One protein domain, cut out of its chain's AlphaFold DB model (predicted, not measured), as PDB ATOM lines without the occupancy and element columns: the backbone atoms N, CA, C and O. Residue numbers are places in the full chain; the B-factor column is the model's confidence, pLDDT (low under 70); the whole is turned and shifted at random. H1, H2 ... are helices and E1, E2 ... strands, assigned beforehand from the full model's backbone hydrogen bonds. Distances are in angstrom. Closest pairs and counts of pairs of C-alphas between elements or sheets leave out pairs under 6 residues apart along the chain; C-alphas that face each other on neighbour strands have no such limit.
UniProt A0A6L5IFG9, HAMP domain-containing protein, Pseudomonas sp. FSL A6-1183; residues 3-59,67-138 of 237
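This is residues 3 to 59 and 67 to 138 of the 237 residues of the protein "HAMP domain-containing protein" of Pseudomonas sp. FSL A6-1183 (UniProt A0A6L5IFG9). One very long helix, H2, makes the long axis, and its residues 37 to 56 pack along one face of a small, strongly twisted sheet of four strands. Residues 14 to 28 of H2 stick out as a free arm, with short H1 near the arm's tip; short H3 is on the opposite face of the sheet, and H4 crosses H2 at its residues 33 to 37. The printed part has 129 residues, with four named helices and four named strands in the order H1 H2 E1 H3 E2 E3 E4 H4; the sheet runs E1 E4 E3 E2, all antiparallel, and the class is mixed, helices and strands. The whole is extended, with a radius of gyration of the C-alphas of 22.8 A and spans of 80 by 26 by 25 A.

H1, residues 3 to 6, is close to but not clearly touching H2, residues 10 to 56; their closest C-alphas, of Leu 5 and Lys 13, are 7.9 A apart. H2 is on the sheet of E1 (70 to 73), E2 (94 to 97), E3 (108 to 116) and E4 (122 to 129), at a height over the sheet of 9.1 A. It lies over E4 and E3 and runs along the strands, at 18 degrees to E4 on the local plane; the closest C-alphas of H2 and E4 are those of Ala 44 and Ala 127, 5.4 A. Edge strand E1 is antiparallel to E4, with N 71 and O 124 within hydrogen-bond range at 2.9 A. H3, residues 87 to 91, is on the opposite face from H2, at a height over the sheet of 8.1 A; its closest C-alpha to E3 is that of Leu 89, 6.7 A from that of Val 114. E2, E3 and E4 form a meander, each strand the antiparallel neighbour of the one before, in two hairpins: N 96 and O 112 are 2.8 A apart, and N 125 and O 113 are 2.8 A apart, both within hydrogen-bond range. H4, residues 132 to 138, is not on the sheet but touches H2, about perpendicular at 76 degrees, with the C-alphas of Val 33 and Phe 136 closest at 6.1 A. Every O i to N i+4 pair is within hydrogen-bond range in H2 and H4, H1 is too short for one, and H3 has 0 of 1, with 1 of 2 O i to N i+3 pairs.

C-alpha 3, where H1 begins, is at (266.971, 57.988, 241.601). H2 measures 69.3 A from C-alpha 10 at (273.059, 59.353, 228.784) to C-alpha 56. E3 measures 24.3 A and E4 23.0 A. H4 ends at C-alpha 138, (245.301, 76.346, 206.399).

The two C-alphas farthest apart, of Asn 7 and Asp 119, are 80.3 A apart. Residues 60 to 66 are not printed, and C-alphas 59 and 67 are 16.7 A apart across this cut. The link from E1 to H3 is long. Residues 3 to 5 have pLDDT under 70.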
ATOM      1  N   THR A   3     266.028  59.116 241.773       58.16
ATOM      2  CA  THR A   3     266.971  57.988 241.601       58.16
ATOM      3  C   THR A   3     266.748  57.170 240.328       58.16
ATOM      4  O   THR A   3     267.634  56.440 239.896       58.16
ATOM      5  N   TRP A   4     265.581  57.286 239.690       62.97
ATOM      6  CA  TRP A   4     265.306  56.563 238.447       62.97
ATOM      7  C   TRP A   4     266.003  57.218 237.244       62.97
ATOM      8  O   TRP A   4     266.559  56.530 236.394       62.97
ATOM      9  N   LEU A   5     266.069  58.554 237.222       64.69
ATOM     10  CA  LEU A   5     266.747  59.323 236.174       64.69
ATOM     11  C   LEU A   5     268.273  59.195 236.226       64.69
ATOM     12  O   LEU A   5     268.913  59.302 235.183       64.69
ATOM     13  N   SER A   6     268.884  58.945 237.390       70.25
ATOM     14  CA  SER A   6     270.348  58.843 237.490       70.25
ATOM     15  C   SER A   6     270.901  57.654 236.702       70.25
ATOM     16  O   SER A   6     271.874  57.834 235.969       70.25
ATOM     17  N   ASN A   7     270.233  56.497 236.774       79.44
ATOM     18  CA  ASN A   7     270.711  55.218 236.226       79.44
ATOM     19  C   ASN A   7     270.405  55.022 234.735       79.44
ATOM     20  O   ASN A   7     270.834  54.046 234.120       79.44
ATOM     21  N   ILE A   8     269.663  55.948 234.136       81.69
ATOM     22  CA  ILE A   8     269.348  55.920 232.715       81.69
ATOM     23  C   ILE A   8     270.586  56.324 231.900       81.69
ATOM     24  O   ILE A   8     271.238  57.331 232.188       81.69
ATOM     25  N   SER A   9     270.890  55.550 230.850       81.81
ATOM     26  CA  SER A   9     271.988  55.850 229.919       81.81
ATOM     27  C   SER A   9     271.855  57.266 229.355       81.81
ATOM     28  O   SER A   9     270.758  57.713 229.013       81.81
ATOM     29  N   LEU A  10     272.989  57.955 229.211       81.94
ATOM     30  CA  LEU A  10     273.059  59.353 228.784       81.94
ATOM     31  C   LEU A  10     272.273  59.620 227.483       81.94
ATOM     32  O   LEU A  10     271.612  60.647 227.366       81.94
ATOM     33  N   LYS A  11     272.229  58.648 226.557       82.44
ATOM     34  CA  LYS A  11     271.450  58.734 225.307       82.44
ATOM     35  C   LYS A  11     269.957  59.020 225.527       82.44
ATOM     36  O   LYS A  11     269.366  59.798 224.787       82.44
ATOM     37  N   TYR A  12     269.349  58.420 226.549       87.19
ATOM     38  CA  TYR A  12     267.926  58.599 226.841       87.19
ATOM     39  C   TYR A  12     267.658  59.932 227.549       87.19
ATOM     40  O   TYR A  12     266.604  60.523 227.340       87.19
ATOM     41  N   LYS A  13     268.624  60.441 228.329       88.88
ATOM     42  CA  LYS A  13     268.544  61.784 228.930       88.88
ATOM     43  C   LYS A  13     268.499  62.859 227.842       88.88
ATOM     44  O   LYS A  13     267.647  63.738 227.896       88.88
ATOM     45  N   PHE A  14     269.334  62.739 226.808       89.06
ATOM     46  CA  PHE A  14     269.284  63.648 225.659       89.06
ATOM     47  C   PHE A  14     267.990  63.520 224.845       89.06
ATOM     48  O   PHE A  14     267.413  64.530 224.449       89.06
ATOM     49  N   TRP A  15     267.485  62.299 224.642       88.62
ATOM     50  CA  TRP A  15     266.178  62.096 224.006       88.62
ATOM     51  C   TRP A  15     265.030  62.742 224.787       88.62
ATOM     52  O   TRP A  15     264.142  63.322 224.170       88.62
ATOM     53  N   ALA A  16     265.065  62.699 226.122       90.94
ATOM     54  CA  ALA A  16     264.076  63.381 226.952       90.94
ATOM     55  C   ALA A  16     264.108  64.904 226.736       90.94
ATOM     56  O   ALA A  16     263.055  65.516 226.586       90.94
ATOM     57  N   VAL A  17     265.297  65.509 226.640       90.94
ATOM     58  CA  VAL A  17     265.435  66.948 226.344       90.94
ATOM     59  C   VAL A  17     264.885  67.285 224.954       90.94
ATOM     60  O   VAL A  17     264.113  68.231 224.824       90.94
ATOM     61  N   ASN A  18     265.199  66.483 223.932       91.81
ATOM     62  CA  ASN A  18     264.650  66.674 222.584       91.81
ATOM     63  C   ASN A  18     263.118  66.526 222.562       91.81
ATOM     64  O   ASN A  18     262.438  67.271 221.861       91.81
ATOM     65  N   ALA A  19     262.560  65.596 223.344       91.69
ATOM     66  CA  ALA A  19     261.115  65.426 223.473       91.69
ATOM     67  C   ALA A  19     260.451  66.644 224.131       91.69
ATOM     68  O   ALA A  19     259.416  67.106 223.654       91.69
ATOM     69  N   VAL A  20     261.063  67.212 225.177       94.69
ATOM     70  CA  VAL A  20     260.588  68.463 225.788       94.69
ATOM     71  C   VAL A  20     260.633  69.601 224.773       94.69
ATOM     72  O   VAL A  20     259.640  70.304 224.629       94.69
ATOM     73  N   ALA A  21     261.729  69.742 224.022       92.56
ATOM     74  CA  ALA A  21     261.849  70.759 222.978       92.56
ATOM     75  C   ALA A  21     260.792  70.596 221.869       92.56
ATOM     76  O   ALA A  21     260.251  71.579 221.363       92.56
ATOM     77  N   PHE A  22     260.442  69.360 221.516       93.31
ATOM     78  CA  PHE A  22     259.369  69.091 220.564       93.31
ATOM     79  C   PHE A  22     257.998  69.515 221.112       93.31
ATOM     80  O   PHE A  22     257.248  70.214 220.431       93.31
ATOM     81  N   VAL A  23     257.683  69.146 222.357       95.31
ATOM     82  CA  VAL A  23     256.413  69.509 223.007       95.31
ATOM     83  C   VAL A  23     256.286  71.024 223.167       95.31
ATOM     84  O   VAL A  23     255.232  71.577 222.861       95.31
ATOM     85  N   THR A  24     257.344  71.718 223.593       95.75
ATOM     86  CA  THR A  24     257.325  73.185 223.697       95.75
ATOM     87  C   THR A  24     257.116  73.836 222.335       95.75
ATOM     88  O   THR A  24     256.307  74.753 222.221       95.75
ATOM     89  N   THR A  25     257.762  73.329 221.283       94.69
ATOM     90  CA  THR A  25     257.544  73.807 219.909       94.69
ATOM     91  C   THR A  25     256.091  73.617 219.468       94.69
ATOM     92  O   THR A  25     255.495  74.533 218.907       94.69
ATOM     93  N   LEU A  26     255.480  72.469 219.773       92.94
ATOM     94  CA  LEU A  26     254.075  72.208 219.454       92.94
ATOM     95  C   LEU A  26     253.129  73.162 220.198       92.94
ATOM     96  O   LEU A  26     252.192  73.689 219.599       92.94
ATOM     97  N   LEU A  27     253.401  73.447 221.475       95.62
ATOM     98  CA  LEU A  27     252.644  74.438 222.245       95.62
ATOM     99  C   LEU A  27     252.780  75.850 221.662       95.62
ATOM    100  O   LEU A  27     251.788  76.573 221.591       95.62
ATOM    101  N   LEU A  28     253.971  76.231 221.192       94.88
ATOM    102  CA  LEU A  28     254.183  77.519 220.524       94.88
ATOM    103  C   LEU A  28     253.400  77.624 219.212       94.88
ATOM    104  O   LEU A  28     252.833  78.678 218.936       94.88
ATOM    105  N   VAL A  29     253.316  76.545 218.427       94.12
ATOM    106  CA  VAL A  29     252.493  76.515 217.206       94.12
ATOM    107  C   VAL A  29     251.013  76.687 217.542       94.12
ATOM    108  O   VAL A  29     250.336  77.494 216.911       94.12
ATOM    109  N   LEU A  30     250.506  75.982 218.559       92.38
ATOM    110  CA  LEU A  30     249.116  76.140 219.001       92.38
ATOM    111  C   LEU A  30     248.830  77.567 219.483       92.38
ATOM    112  O   LEU A  30     247.803  78.143 219.124       92.38
ATOM    113  N   TYR A  31     249.757  78.159 220.235       94.81
ATOM    114  CA  TYR A  31     249.643  79.544 220.679       94.81
ATOM    115  C   TYR A  31     249.664  80.533 219.505       94.81
ATOM    116  O   TYR A  31     248.856  81.458 219.467       94.81
ATOM    117  N   ALA A  32     250.529  80.320 218.510       93.50
ATOM    118  CA  ALA A  32     250.576  81.144 217.303       93.50
ATOM    119  C   ALA A  32     249.260  81.077 216.510       93.50
ATOM    120  O   ALA A  32     248.764  82.103 216.047       93.50
ATOM    121  N   VAL A  33     248.654  79.891 216.406       93.00
ATOM    122  CA  VAL A  33     247.344  79.701 215.759       93.00
ATOM    123  C   VAL A  33     246.235  80.409 216.537       93.00
ATOM    124  O   VAL A  33     245.417  81.104 215.934       93.00
ATOM    125  N   GLN A  34     246.228  80.296 217.868       91.56
ATOM    126  CA  GLN A  34     245.282  81.018 218.721       91.56
ATOM    127  C   GLN A  34     245.431  82.540 218.564       91.56
ATOM    128  O   GLN A  34     244.433  83.256 218.468       91.56
ATOM    129  N   LEU A  35     246.667  83.041 218.495       93.81
ATOM    130  CA  LEU A  35     246.958  84.458 218.294       93.81
ATOM    131  C   LEU A  35     246.489  84.951 216.916       93.81
ATOM    132  O   LEU A  35     245.881  86.017 216.819       93.81
ATOM    133  N   GLU A  36     246.727  84.173 215.855       93.56
ATOM    134  CA  GLU A  36     246.259  84.494 214.501       93.56
ATOM    135  C   GLU A  36     244.728  84.536 214.440       93.56
ATOM    136  O   GLU A  36     244.155  85.472 213.878       93.56
ATOM    137  N   GLN A  37     244.054  83.574 215.072       92.56
ATOM    138  CA  GLN A  37     242.599  83.579 215.167       92.56
ATOM    139  C   GLN A  37     242.084  84.819 215.910       92.56
ATOM    140  O   GLN A  37     241.176  85.490 215.421       92.56
ATOM    141  N   GLN A  38     242.675  85.161 217.059       92.19
ATOM    142  CA  GLN A  38     242.272  86.342 217.826       92.19
ATOM    143  C   GLN A  38     242.459  87.629 217.017       92.19
ATOM    144  O   GLN A  38     241.586  88.496 217.021       92.19
ATOM    145  N   SER A  39     243.574  87.744 216.289       93.94
ATOM    146  CA  SER A  39     243.841  88.874 215.398       93.94
ATOM    147  C   SER A  39     242.762  89.010 214.318       93.94
ATOM    148  O   SER A  39     242.222  90.101 214.128       93.94
ATOM    149  N   ARG A  40     242.376  87.902 213.671       92.50
ATOM    150  CA  ARG A  40     241.311  87.892 212.655       92.50
ATOM    151  C   ARG A  40     239.940  88.228 213.237       92.50
ATOM    152  O   ARG A  40     239.212  89.009 212.632       92.50
ATOM    153  N   SER A  41     239.607  87.712 214.418       92.69
ATOM    154  CA  SER A  41     238.351  88.035 215.107       92.69
ATOM    155  C   SER A  41     238.269  89.518 215.477       92.69
ATOM    156  O   SER A  41     237.255  90.164 215.216       92.69
ATOM    157  N   ASN A  42     239.356  90.090 216.003       93.81
ATOM    158  CA  ASN A  42     239.432  91.520 216.306       93.81
ATOM    159  C   ASN A  42     239.294  92.372 215.033       93.81
ATOM    160  O   ASN A  42     238.579  93.373 215.037       93.81
ATOM    161  N   ALA A  43     239.940  91.965 213.936       95.00
ATOM    162  CA  ALA A  43     239.825  92.642 212.646       95.00
ATOM    163  C   ALA A  43     238.396  92.568 212.081       95.00
ATOM    164  O   ALA A  43     237.876  93.573 211.604       95.00
ATOM    165  N   ALA A  44     237.728  91.414 212.181       94.12
ATOM    166  CA  ALA A  44     236.340  91.248 211.751       94.12
ATOM    167  C   ALA A  44     235.382  92.157 212.539       94.12
ATOM    168  O   ALA A  44     234.534  92.823 211.944       94.12
ATOM    169  N   GLN A  45     235.556  92.247 213.861       95.00
ATOM    170  CA  GLN A  45     234.783  93.156 214.710       95.00
ATOM    171  C   GLN A  45     235.037  94.631 214.362       95.00
ATOM    172  O   GLN A  45     234.091  95.412 214.252       95.00
ATOM    173  N   ALA A  46     236.299  95.025 214.172       95.56
ATOM    174  CA  ALA A  46     236.653  96.390 213.789       95.56
ATOM    175  C   ALA A  46     236.057  96.772 212.423       95.56
ATOM    176  O   ALA A  46     235.502  97.861 212.279       95.56
ATOM    177  N   ASN A  47     236.097  95.857 211.451       94.88
ATOM    178  CA  ASN A  47     235.507  96.057 210.130       94.88
ATOM    179  C   ASN A  47     233.981  96.205 210.197       94.88
ATOM    180  O   ASN A  47     233.438  97.107 209.564       94.88
ATOM    181  N   ALA A  48     233.290  95.374 210.987       95.12
ATOM    182  CA  ALA A  48     231.842  95.488 211.173       95.12
ATOM    183  C   ALA A  48     231.451  96.823 211.824       95.12
ATOM    184  O   ALA A  48     230.509  97.474 211.378       95.12
ATOM    185  N   ARG A  49     232.224  97.285 212.815       94.94
ATOM    186  CA  ARG A  49     232.037  98.606 213.438       94.94
ATOM    187  C   ARG A  49     232.258  99.760 212.470       94.94
ATOM    188  O   ARG A  49     231.466 100.695 212.455       94.94
ATOM    189  N   ALA A  50     233.307  99.698 211.655       94.19
ATOM    190  CA  ALA A  50     233.573 100.724 210.652       94.19
ATOM    191  C   ALA A  50     232.448 100.793 209.606       94.19
ATOM    192  O   ALA A  50     231.983 101.879 209.267       94.19
ATOM    193  N   GLN A  51     231.950  99.641 209.142       93.31
ATOM    194  CA  GLN A  51     230.800  99.587 208.235       93.31
ATOM    195  C   GLN A  51     229.525 100.128 208.893       93.31
ATOM    196  O   GLN A  51     228.814 100.918 208.279       93.31
ATOM    197  N   ALA A  52     229.262  99.772 210.151       92.31
ATOM    198  CA  ALA A  52     228.140 100.303 210.921       92.31
ATOM    199  C   ALA A  52     228.181 101.841 211.016       92.31
ATOM    200  O   ALA A  52     227.174 102.499 210.774       92.31
ATOM    201  N   GLN A  53     229.353 102.428 211.278       92.06
ATOM    202  CA  GLN A  53     229.526 103.888 211.319       92.06
ATOM    203  C   GLN A  53     229.243 104.564 209.968       92.06
ATOM    204  O   GLN A  53     228.673 105.655 209.922       92.06
ATOM    205  N   LEU A  54     229.604 103.924 208.854       91.19
ATOM    206  CA  LEU A  54     229.260 104.430 207.522       91.19
ATOM    207  C   LEU A  54     227.749 104.343 207.264       91.19
ATOM    208  O   LEU A  54     227.168 105.263 206.696       91.19
ATOM    209  N   LEU A  55     227.106 103.267 207.721       90.62
ATOM    210  CA  LEU A  55     225.664 103.062 207.573       90.62
ATOM    211  C   LEU A  55     224.831 104.002 208.444       90.62
ATOM    212  O   LEU A  55     223.751 104.404 208.018       90.62
ATOM    213  N   SER A  56     225.325 104.402 209.620       88.62
ATOM    214  CA  SER A  56     224.645 105.417 210.433       88.62
ATOM    215  C   SER A  56     224.595 106.778 209.741       88.62
ATOM    216  O   SER A  56     223.643 107.518 209.942       88.62
ATOM    217  N   ALA A  57     225.581 107.091 208.892       89.06
ATOM    218  CA  ALA A  57     225.604 108.313 208.087       89.06
ATOM    219  C   ALA A  57     224.973 108.134 206.690       89.06
ATOM    220  O   ALA A  57     224.997 109.063 205.879       89.06
ATOM    221  N   TRP A  58     224.440 106.947 206.372       88.75
ATOM    222  CA  TRP A  58     223.851 106.677 205.064       88.75
ATOM    223  C   TRP A  58     222.520 107.426 204.902       88.75
ATOM    224  O   TRP A  58     221.679 107.349 205.801       88.75
ATOM    225  N   PRO A  59     222.277 108.112 203.767       86.88
ATOM    226  CA  PRO A  59     221.089 108.943 203.591       86.88
ATOM    227  C   PRO A  59     219.777 108.177 203.798       86.88
ATOM    228  O   PRO A  59     219.576 107.091 203.241       86.88
ATOM    229  N   ALA A  67     224.593  93.717 200.541       86.06
ATOM    230  CA  ALA A  67     225.739  93.057 201.134       86.06
ATOM    231  C   ALA A  67     225.263  91.904 202.014       86.06
ATOM    232  O   ALA A  67     224.423  92.078 202.892       86.06
ATOM    233  N   SER A  68     225.859  90.727 201.823       84.88
ATOM    234  CA  SER A  68     225.542  89.505 202.580       84.88
ATOM    235  C   SER A  68     225.818  89.614 204.083       84.88
ATOM    236  O   SER A  68     225.366  88.783 204.865       84.88
ATOM    237  N   GLN A  69     226.573  90.633 204.490       89.81
ATOM    238  CA  GLN A  69     226.896  90.927 205.883       89.81
ATOM    239  C   GLN A  69     225.848  91.829 206.546       89.81
ATOM    240  O   GLN A  69     225.917  92.023 207.753       89.81
ATOM    241  N   LEU A  70     224.895  92.387 205.797       91.12
ATOM    242  CA  LEU A  70     223.864  93.269 206.336       91.12
ATOM    243  C   LEU A  70     222.573  92.497 206.553       91.12
ATOM    244  O   LEU A  70     222.020  91.903 205.631       91.12
ATOM    245  N   LEU A  71     222.077  92.548 207.784       90.69
ATOM    246  CA  LEU A  71     220.811  91.956 208.168       90.69
ATOM    247  C   LEU A  71     219.882  93.063 208.686       90.69
ATOM    248  O   LEU A  71     220.086  93.555 209.802       90.69
ATOM    249  N   PRO A  72     218.879  93.495 207.900       89.44
ATOM    250  CA  PRO A  72     217.859  94.406 208.397       89.44
ATOM    251  C   PRO A  72     217.022  93.704 209.474       89.44
ATOM    252  O   PRO A  72     216.610  92.555 209.314       89.44
ATOM    253  N   LEU A  73     216.783  94.397 210.585       89.06
ATOM    254  CA  LEU A  73     216.055  93.886 211.743       89.06
ATOM    255  C   LEU A  73     214.652  94.494 211.763       89.06
ATOM    256  O   LEU A  73     214.498  95.705 211.930       89.06
ATOM    257  N   ALA A  74     213.628  93.654 211.610       85.31
ATOM    258  CA  ALA A  74     212.243  94.070 211.801       85.31
ATOM    259  C   ALA A  74     211.858  94.003 213.297       85.31
ATOM    260  O   ALA A  74     212.298  93.075 213.977       85.31
ATOM    261  N   PRO A  75     211.027  94.933 213.816       77.94
ATOM    262  CA  PRO A  75     210.684  95.005 215.244       77.94
ATOM    263  C   PRO A  75     210.059  93.722 215.811       77.94
ATOM    264  O   PRO A  75     210.354  93.349 216.942       77.94
ATOM    265  N   ASP A  76     209.250  93.028 215.004       80.44
ATOM    266  CA  ASP A  76     208.469  91.856 215.423       80.44
ATOM    267  C   ASP A  76     209.005  90.529 214.856       80.44
ATOM    268  O   ASP A  76     208.361  89.485 214.981       80.44
ATOM    269  N   GLN A  77     210.183  90.540 214.219       84.25
ATOM    270  CA  GLN A  77     210.779  89.342 213.632       84.25
ATOM    271  C   GLN A  77     212.063  88.957 214.361       84.25
ATOM    272  O   GLN A  77     212.993  89.750 214.505       84.25
ATOM    273  N   ILE A  78     212.146  87.695 214.781       84.62
ATOM    274  CA  ILE A  78     213.393  87.139 215.303       84.62
ATOM    275  C   ILE A  78     214.372  87.020 214.134       84.62
ATOM    276  O   ILE A  78     214.143  86.247 213.203       84.62
ATOM    277  N   ALA A  79     215.467  87.780 214.189       87.94
ATOM    278  CA  ALA A  79     216.552  87.642 213.228       87.94
ATOM    279  C   ALA A  79     217.081  86.211 213.225       87.94
ATOM    280  O   ALA A  79     217.280  85.611 214.280       87.94
ATOM    281  N   SER A  80     217.350  85.683 212.037       87.31
ATOM    282  CA  SER A  80     218.014  84.397 211.872       87.31
ATOM    283  C   SER A  80     219.121  84.507 210.832       87.31
ATOM    284  O   SER A  80     219.005  85.259 209.866       87.31
ATOM    285  N   VAL A  81     220.214  83.785 211.063       86.62
ATOM    286  CA  VAL A  81     221.344  83.665 210.136       86.62
ATOM    287  C   VAL A  81     221.690  82.185 210.053       86.62
ATOM    288  O   VAL A  81     221.934  81.572 211.086       86.62
ATOM    289  N   ASN A  82     221.708  81.609 208.847       84.06
ATOM    290  CA  ASN A  82     221.981  80.181 208.623       84.06
ATOM    291  C   ASN A  82     221.135  79.257 209.529       84.06
ATOM    292  O   ASN A  82     221.683  78.420 210.241       84.06
ATOM    293  N   ASP A  83     219.815  79.475 209.564       81.94
ATOM    294  CA  ASP A  83     218.843  78.755 210.410       81.94
ATOM    295  C   ASP A  83     219.054  78.884 211.934       81.94
ATOM    296  O   ASP A  83     218.319  78.298 212.730       81.94
ATOM    297  N   GLN A  84     220.012  79.705 212.372       86.38
ATOM    298  CA  GLN A  84     220.232  80.013 213.777       86.38
ATOM    299  C   GLN A  84     219.451  81.270 214.164       86.38
ATOM    300  O   GLN A  84     219.718  82.362 213.661       86.38
ATOM    301  N   ALA A  85     218.491  81.128 215.078       89.25
ATOM    302  CA  ALA A  85     217.749  82.255 215.636       89.25
ATOM    303  C   ALA A  85     218.640  83.099 216.565       89.25
ATOM    304  O   ALA A  85     219.283  82.582 217.479       89.25
ATOM    305  N   LEU A  86     218.647  84.414 216.349       90.56
ATOM    306  CA  LEU A  86     219.473  85.403 217.043       90.56
ATOM    307  C   LEU A  86     218.594  86.492 217.691       90.56
ATOM    308  O   LEU A  86     218.703  87.672 217.343       90.56
ATOM    309  N   PRO A  87     217.737  86.138 218.670       89.44
ATOM    310  CA  PRO A  87     216.828  87.093 219.317       89.44
ATOM    311  C   PRO A  87     217.571  88.241 220.017       89.44
ATOM    312  O   PRO A  87     217.053  89.350 220.126       89.44
ATOM    313  N   GLN A  88     218.819  88.003 220.429       89.38
ATOM    314  CA  GLN A  88     219.700  88.995 221.045       89.38
ATOM    315  C   GLN A  88     219.992  90.221 220.160       89.38
ATOM    316  O   GLN A  88     220.299  91.284 220.694       89.38
ATOM    317  N   LEU A  89     219.852  90.120 218.834       89.94
ATOM    318  CA  LEU A  89     220.052  91.258 217.926       89.94
ATOM    319  C   LEU A  89     218.879  92.249 217.954       89.94
ATOM    320  O   LEU A  89     219.081  93.455 217.811       89.94
ATOM    321  N   GLY A  90     217.657  91.757 218.188       86.00
ATOM    322  CA  GLY A  90     216.430  92.555 218.101       86.00
ATOM    323  C   GLY A  90     216.417  93.751 219.053       86.00
ATOM    324  O   GLY A  90     216.019  94.841 218.657       86.00
ATOM    325  N   ASN A  91     216.976  93.602 220.260       85.00
ATOM    326  CA  ASN A  91     216.987  94.648 221.295       85.00
ATOM    327  C   ASN A  91     218.360  95.297 221.531       85.00
ATOM    328  O   ASN A  91     218.436  96.323 222.199       85.00
ATOM    329  N   ALA A  92     219.438  94.766 220.955       89.31
ATOM    330  CA  ALA A  92     220.784  95.286 221.188       89.31
ATOM    331  C   ALA A  92     221.064  96.622 220.482       89.31
ATOM    332  O   ALA A  92     220.469  96.929 219.453       89.31
ATOM    333  N   ASN A  93     221.996  97.401 221.021       90.44
ATOM    334  CA  ASN A  93     222.593  98.553 220.355       90.44
ATOM    335  C   ASN A  93     224.102  98.500 220.639       90.44
ATOM    336  O   ASN A  93     224.506  98.468 221.803       90.44
ATOM    337  N   GLY A  94     224.912  98.390 219.590       93.00
ATOM    338  CA  GLY A  94     226.337  98.081 219.637       93.00
ATOM    339  C   GLY A  94     226.671  96.610 219.355       93.00
ATOM    340  O   GLY A  94     225.866  95.844 218.818       93.00
ATOM    341  N   TRP A  95     227.893  96.215 219.711       94.94
ATOM    342  CA  TRP A  95     228.422  94.872 219.467       94.94
ATOM    343  C   TRP A  95     227.698  93.782 220.265       94.94
ATOM    344  O   TRP A  95     227.684  93.799 221.497       94.94
ATOM    345  N   VAL A  96     227.217  92.761 219.561       94.19
ATOM    346  CA  VAL A  96     226.639  91.544 220.130       94.19
ATOM    347  C   VAL A  96     227.536  90.358 219.805       94.19
ATOM    348  O   VAL A  96     227.693  89.981 218.645       94.19
ATOM    349  N   SER A  97     228.102  89.739 220.840       92.94
ATOM    350  CA  SER A  97     228.883  88.506 220.705       92.94
ATOM    351  C   SER A  97     227.955  87.302 220.530       92.94
ATOM    352  O   SER A  97     227.027  87.117 221.318       92.94
ATOM    353  N   ILE A  98     228.194  86.485 219.503       90.62
ATOM    354  CA  ILE A  98     227.410  85.272 219.216       90.62
ATOM    355  C   ILE A  98     228.258  84.035 219.501       90.62
ATOM    356  O   ILE A  98     227.829  83.141 220.225       90.62
ATOM    357  N   ASN A  99     229.483  84.004 218.979       87.62
ATOM    358  CA  ASN A  99     230.418  82.912 219.199       87.62
ATOM    359  C   ASN A  99     231.823  83.471 219.470       87.62
ATOM    360  O   ASN A  99     232.600  83.644 218.532       87.62
ATOM    361  N   PRO A 100     232.170  83.766 220.737       75.94
ATOM    362  CA  PRO A 100     233.428  84.428 221.075       75.94
ATOM    363  C   PRO A 100     234.665  83.556 220.824       75.94
ATOM    364  O   PRO A 100     235.758  84.094 220.674       75.94
ATOM    365  N   MET A 101     234.512  82.227 220.776       80.88
ATOM    366  CA  MET A 101     235.621  81.296 220.560       80.88
ATOM    367  C   MET A 101     235.240  80.222 219.529       80.88
ATOM    368  O   MET A 101     234.907  79.093 219.890       80.88
ATOM    369  N   PRO A 102     235.281  80.554 218.228       85.62
ATOM    370  CA  PRO A 102     234.897  79.619 217.180       85.62
ATOM    371  C   PRO A 102     235.948  78.509 217.021       85.62
ATOM    372  O   PRO A 102     236.999  78.708 216.417       85.62
ATOM    373  N   LEU A 103     235.681  77.322 217.568       85.44
ATOM    374  CA  LEU A 103     236.633  76.200 217.540       85.44
ATOM    375  C   LEU A 103     236.563  75.383 216.243       85.44
ATOM    376  O   LEU A 103     237.598  75.097 215.641       85.44
ATOM    377  N   PHE A 104     235.352  75.048 215.793       87.50
ATOM    378  CA  PHE A 104     235.099  74.157 214.657       87.50
ATOM    379  C   PHE A 104     234.034  74.737 213.727       87.50
ATOM    380  O   PHE A 104     233.087  75.364 214.196       87.50
ATOM    381  N   GLY A 105     234.173  74.483 212.424       86.94
ATOM    382  CA  GLY A 105     233.294  75.001 211.370       86.94
ATOM    383  C   GLY A 105     234.034  75.918 210.396       86.94
ATOM    384  O   GLY A 105     235.220  76.195 210.574       86.94
ATOM    385  N   HIS A 106     233.338  76.385 209.364       86.31
ATOM    386  CA  HIS A 106     233.891  77.292 208.354       86.31
ATOM    387  C   HIS A 106     233.240  78.663 208.494       86.31
ATOM    388  O   HIS A 106     232.016  78.727 208.563       86.31
ATOM    389  N   ASN A 107     234.050  79.730 208.524       84.25
ATOM    390  CA  ASN A 107     233.594  81.130 208.567       84.25
ATOM    391  C   ASN A 107     232.385  81.352 209.490       84.25
ATOM    392  O   ASN A 107     231.289  81.691 209.047       84.25
ATOM    393  N   LEU A 108     232.588  81.131 210.785       89.31
ATOM    394  CA  LEU A 108     231.518  81.224 211.771       89.31
ATOM    395  C   LEU A 108     231.179  82.681 212.064       89.31
ATOM    396  O   LEU A 108     232.036  83.567 212.013       89.31
ATOM    397  N   LEU A 109     229.922  82.902 212.427       91.88
ATOM    398  CA  LEU A 109     229.442  84.190 212.891       91.88
ATOM    399  C   LEU A 109     230.021  84.480 214.286       91.88
ATOM    400  O   LEU A 109     229.607  83.884 215.280       91.88
ATOM    401  N   LEU A 110     231.000  85.385 214.350       93.19
ATOM    402  CA  LEU A 110     231.628  85.839 215.595       93.19
ATOM    403  C   LEU A 110     230.627  86.658 216.419       93.19
ATOM    404  O   LEU A 110     230.486  86.481 217.631       93.19
ATOM    405  N   GLY A 111     229.924  87.557 215.739       93.94
ATOM    406  CA  GLY A 111     229.014  88.518 216.336       93.94
ATOM    407  C   GLY A 111     228.420  89.444 215.286       93.94
ATOM    408  O   GLY A 111     228.628  89.256 214.086       93.94
ATOM    409  N   ALA A 112     227.691  90.452 215.742       95.19
ATOM    410  CA  ALA A 112     227.177  91.500 214.877       95.19
ATOM    411  C   ALA A 112     227.225  92.858 215.577       95.19
ATOM    412  O   ALA A 112     226.974  92.945 216.778       95.19
ATOM    413  N   GLU A 113     227.520  93.916 214.830       96.12
ATOM    414  CA  GLU A 113     227.343  95.288 215.304       96.12
ATOM    415  C   GLU A 113     225.922  95.736 214.958       96.12
ATOM    416  O   GLU A 113     225.556  95.775 213.783       96.12
ATOM    417  N   VAL A 114     225.109  96.035 215.970       94.69
ATOM    418  CA  VAL A 114     223.720  96.463 215.780       94.69
ATOM    419  C   VAL A 114     223.623  97.970 215.938       94.69
ATOM    420  O   VAL A 114     224.063  98.508 216.949       94.69
ATOM    421  N   LEU A 115     223.000  98.648 214.981       93.38
ATOM    422  CA  LEU A 115     222.736 100.081 215.061       93.38
ATOM    423  C   LEU A 115     221.293 100.397 214.680       93.38
ATOM    424  O   LEU A 115     220.656  99.666 213.918       93.38
ATOM    425  N   THR A 116     220.805 101.516 215.196       90.88
ATOM    426  CA  THR A 116     219.540 102.121 214.779       90.88
ATOM    427  C   THR A 116     219.870 103.387 214.004       90.88
ATOM    428  O   THR A 116     220.588 104.244 214.518       90.88
ATOM    429  N   ARG A 117     219.393 103.483 212.763       88.69
ATOM    430  CA  ARG A 117     219.568 104.661 211.906       88.69
ATOM    431  C   ARG A 117     218.552 105.748 212.283       88.69
ATOM    432  O   ARG A 117     217.569 105.473 212.971       88.69
ATOM    433  N   ASP A 118     218.776 106.972 211.818       85.19
ATOM    434  CA  ASP A 118     217.921 108.139 212.087       85.19
ATOM    435  C   ASP A 118     216.454 107.965 211.649       85.19
ATOM    436  O   ASP A 118     215.557 108.587 212.213       85.19
ATOM    437  N   ASP A 119     216.184 107.098 210.673       82.62
ATOM    438  CA  ASP A 119     214.829 106.747 210.227       82.62
ATOM    439  C   ASP A 119     214.155 105.670 211.096       82.62
ATOM    440  O   ASP A 119     213.064 105.200 210.775       82.62
ATOM    441  N   GLY A 120     214.801 105.257 212.189       84.38
ATOM    442  CA  GLY A 120     214.333 104.204 213.085       84.38
ATOM    443  C   GLY A 120     214.583 102.787 212.564       84.38
ATOM    444  O   GLY A 120     214.274 101.825 213.271       84.38
ATOM    445  N   GLN A 121     215.163 102.624 211.367       87.56
ATOM    446  CA  GLN A 121     215.497 101.307 210.838       87.56
ATOM    447  C   GLN A 121     216.670 100.714 211.621       87.56
ATOM    448  O   GLN A 121     217.726 101.333 211.776       87.56
ATOM    449  N   LYS A 122     216.493  99.481 212.096       90.38
ATOM    450  CA  LYS A 122     217.524  98.752 212.828       90.38
ATOM    451  C   LYS A 122     218.254  97.784 211.905       90.38
ATOM    452  O   LYS A 122     217.628  97.071 211.121       90.38
ATOM    453  N   ILE A 123     219.580  97.773 211.976       91.62
ATOM    454  CA  ILE A 123     220.435  96.997 211.073       91.62
ATOM    455  C   ILE A 123     221.520  96.306 211.894       91.62
ATOM    456  O   ILE A 123     222.126  96.918 212.773       91.62
ATOM    457  N   ALA A 124     221.768  95.031 211.603       93.75
ATOM    458  CA  ALA A 124     222.900  94.278 212.122       93.75
ATOM    459  C   ALA A 124     223.951  94.071 211.024       93.75
ATOM    460  O   ALA A 124     223.643  93.556 209.950       93.75
ATOM    461  N   VAL A 125     225.198  94.436 211.317       94.56
ATOM    462  CA  VAL A 125     226.365  94.147 210.475       94.56
ATOM    463  C   VAL A 125     227.062  92.903 211.019       94.56
ATOM    464  O   VAL A 125     227.673  92.939 212.088       94.56
ATOM    465  N   LEU A 126     226.949  91.791 210.302       94.44
ATOM    466  CA  LEU A 126     227.453  90.473 210.677       94.44
ATOM    467  C   LEU A 126     228.973  90.377 210.479       94.44
ATOM    468  O   LEU A 126     229.490  90.559 209.376       94.44
ATOM    469  N   ALA A 127     229.691  89.998 211.533       94.88
ATOM    470  CA  ALA A 127     231.124  89.746 211.499       94.88
ATOM    471  C   ALA A 127     231.404  88.239 211.479       94.88
ATOM    472  O   ALA A 127     231.086  87.519 212.429       94.88
ATOM    473  N   HIS A 128     232.051  87.771 210.415       93.62
ATOM    474  CA  HIS A 128     232.456  86.374 210.268       93.62
ATOM    475  C   HIS A 128     233.962  86.223 210.479       93.62
ATOM    476  O   HIS A 128     234.743  87.088 210.083       93.62
ATOM    477  N   THR A 129     234.372  85.115 211.090       92.81
ATOM    478  CA  THR A 129     235.783  84.796 211.338       92.81
ATOM    479  C   THR A 129     236.044  83.310 211.067       92.81
ATOM    480  O   THR A 129     235.159  82.478 211.310       92.81
ATOM    481  N   PRO A 130     237.228  82.931 210.556       92.94
ATOM    482  CA  PRO A 130     237.589  81.524 210.447       92.94
ATOM    483  C   PRO A 130     237.678  80.871 211.834       92.94
ATOM    484  O   PRO A 130     238.024  81.508 212.834       92.94
ATOM    485  N   SER A 131     237.373  79.576 211.896       92.75
ATOM    486  CA  SER A 131     237.528  78.801 213.130       92.75
ATOM    487  C   SER A 131     238.994  78.502 213.439       92.75
ATOM    488  O   SER A 131     239.852  78.553 212.554       92.75
ATOM    489  N   LEU A 132     239.283  78.121 214.685       91.06
ATOM    490  CA  LEU A 132     240.621  77.685 215.094       91.06
ATOM    491  C   LEU A 132     241.088  76.504 214.236       91.06
ATOM    492  O   LEU A 132     242.191  76.535 213.696       91.06
ATOM    493  N   ALA A 133     240.226  75.498 214.047       91.44
ATOM    494  CA  ALA A 133     240.521  74.343 213.203       91.44
ATOM    495  C   ALA A 133     240.800  74.740 211.745       91.44
ATOM    496  O   ALA A 133     241.721  74.202 211.132       91.44
ATOM    497  N   GLN A 134     240.054  75.705 211.201       91.81
ATOM    498  CA  GLN A 134     240.272  76.204 209.846       91.81
ATOM    499  C   GLN A 134     241.637  76.897 209.717       91.81
ATOM    500  O   GLN A 134     242.420  76.532 208.841       91.81
ATOM    501  N   VAL A 135     241.964  77.834 210.618       91.19
ATOM    502  CA  VAL A 135     243.276  78.510 210.630       91.19
ATOM    503  C   VAL A 135     244.404  77.494 210.817       91.19
ATOM    504  O   VAL A 135     245.426  77.573 210.137       91.19
ATOM    505  N   PHE A 136     244.210  76.508 211.697       92.38
ATOM    506  CA  PHE A 136     245.172  75.437 211.927       92.38
ATOM    507  C   PHE A 136     245.445  74.642 210.650       92.38
ATOM    508  O   PHE A 136     246.604  74.507 210.284       92.38
ATOM    509  N   VAL A 137     244.415  74.159 209.950       91.88
ATOM    510  CA  VAL A 137     244.572  73.354 208.723       91.88
ATOM    511  C   VAL A 137     245.168  74.176 207.578       91.88
ATOM    512  O   VAL A 137     246.058  73.686 206.885       91.88
ATOM    513  N   GLU A 138     244.748  75.433 207.412       91.81
ATOM    514  CA  GLU A 138     245.301  76.346 206.399       91.81
ATOM    515  C   GLU A 138     246.795  76.629 206.625       91.81
ATOM    516  O   GLU A 138     247.563  76.770 205.672       91.81
TER     517      GLU A 138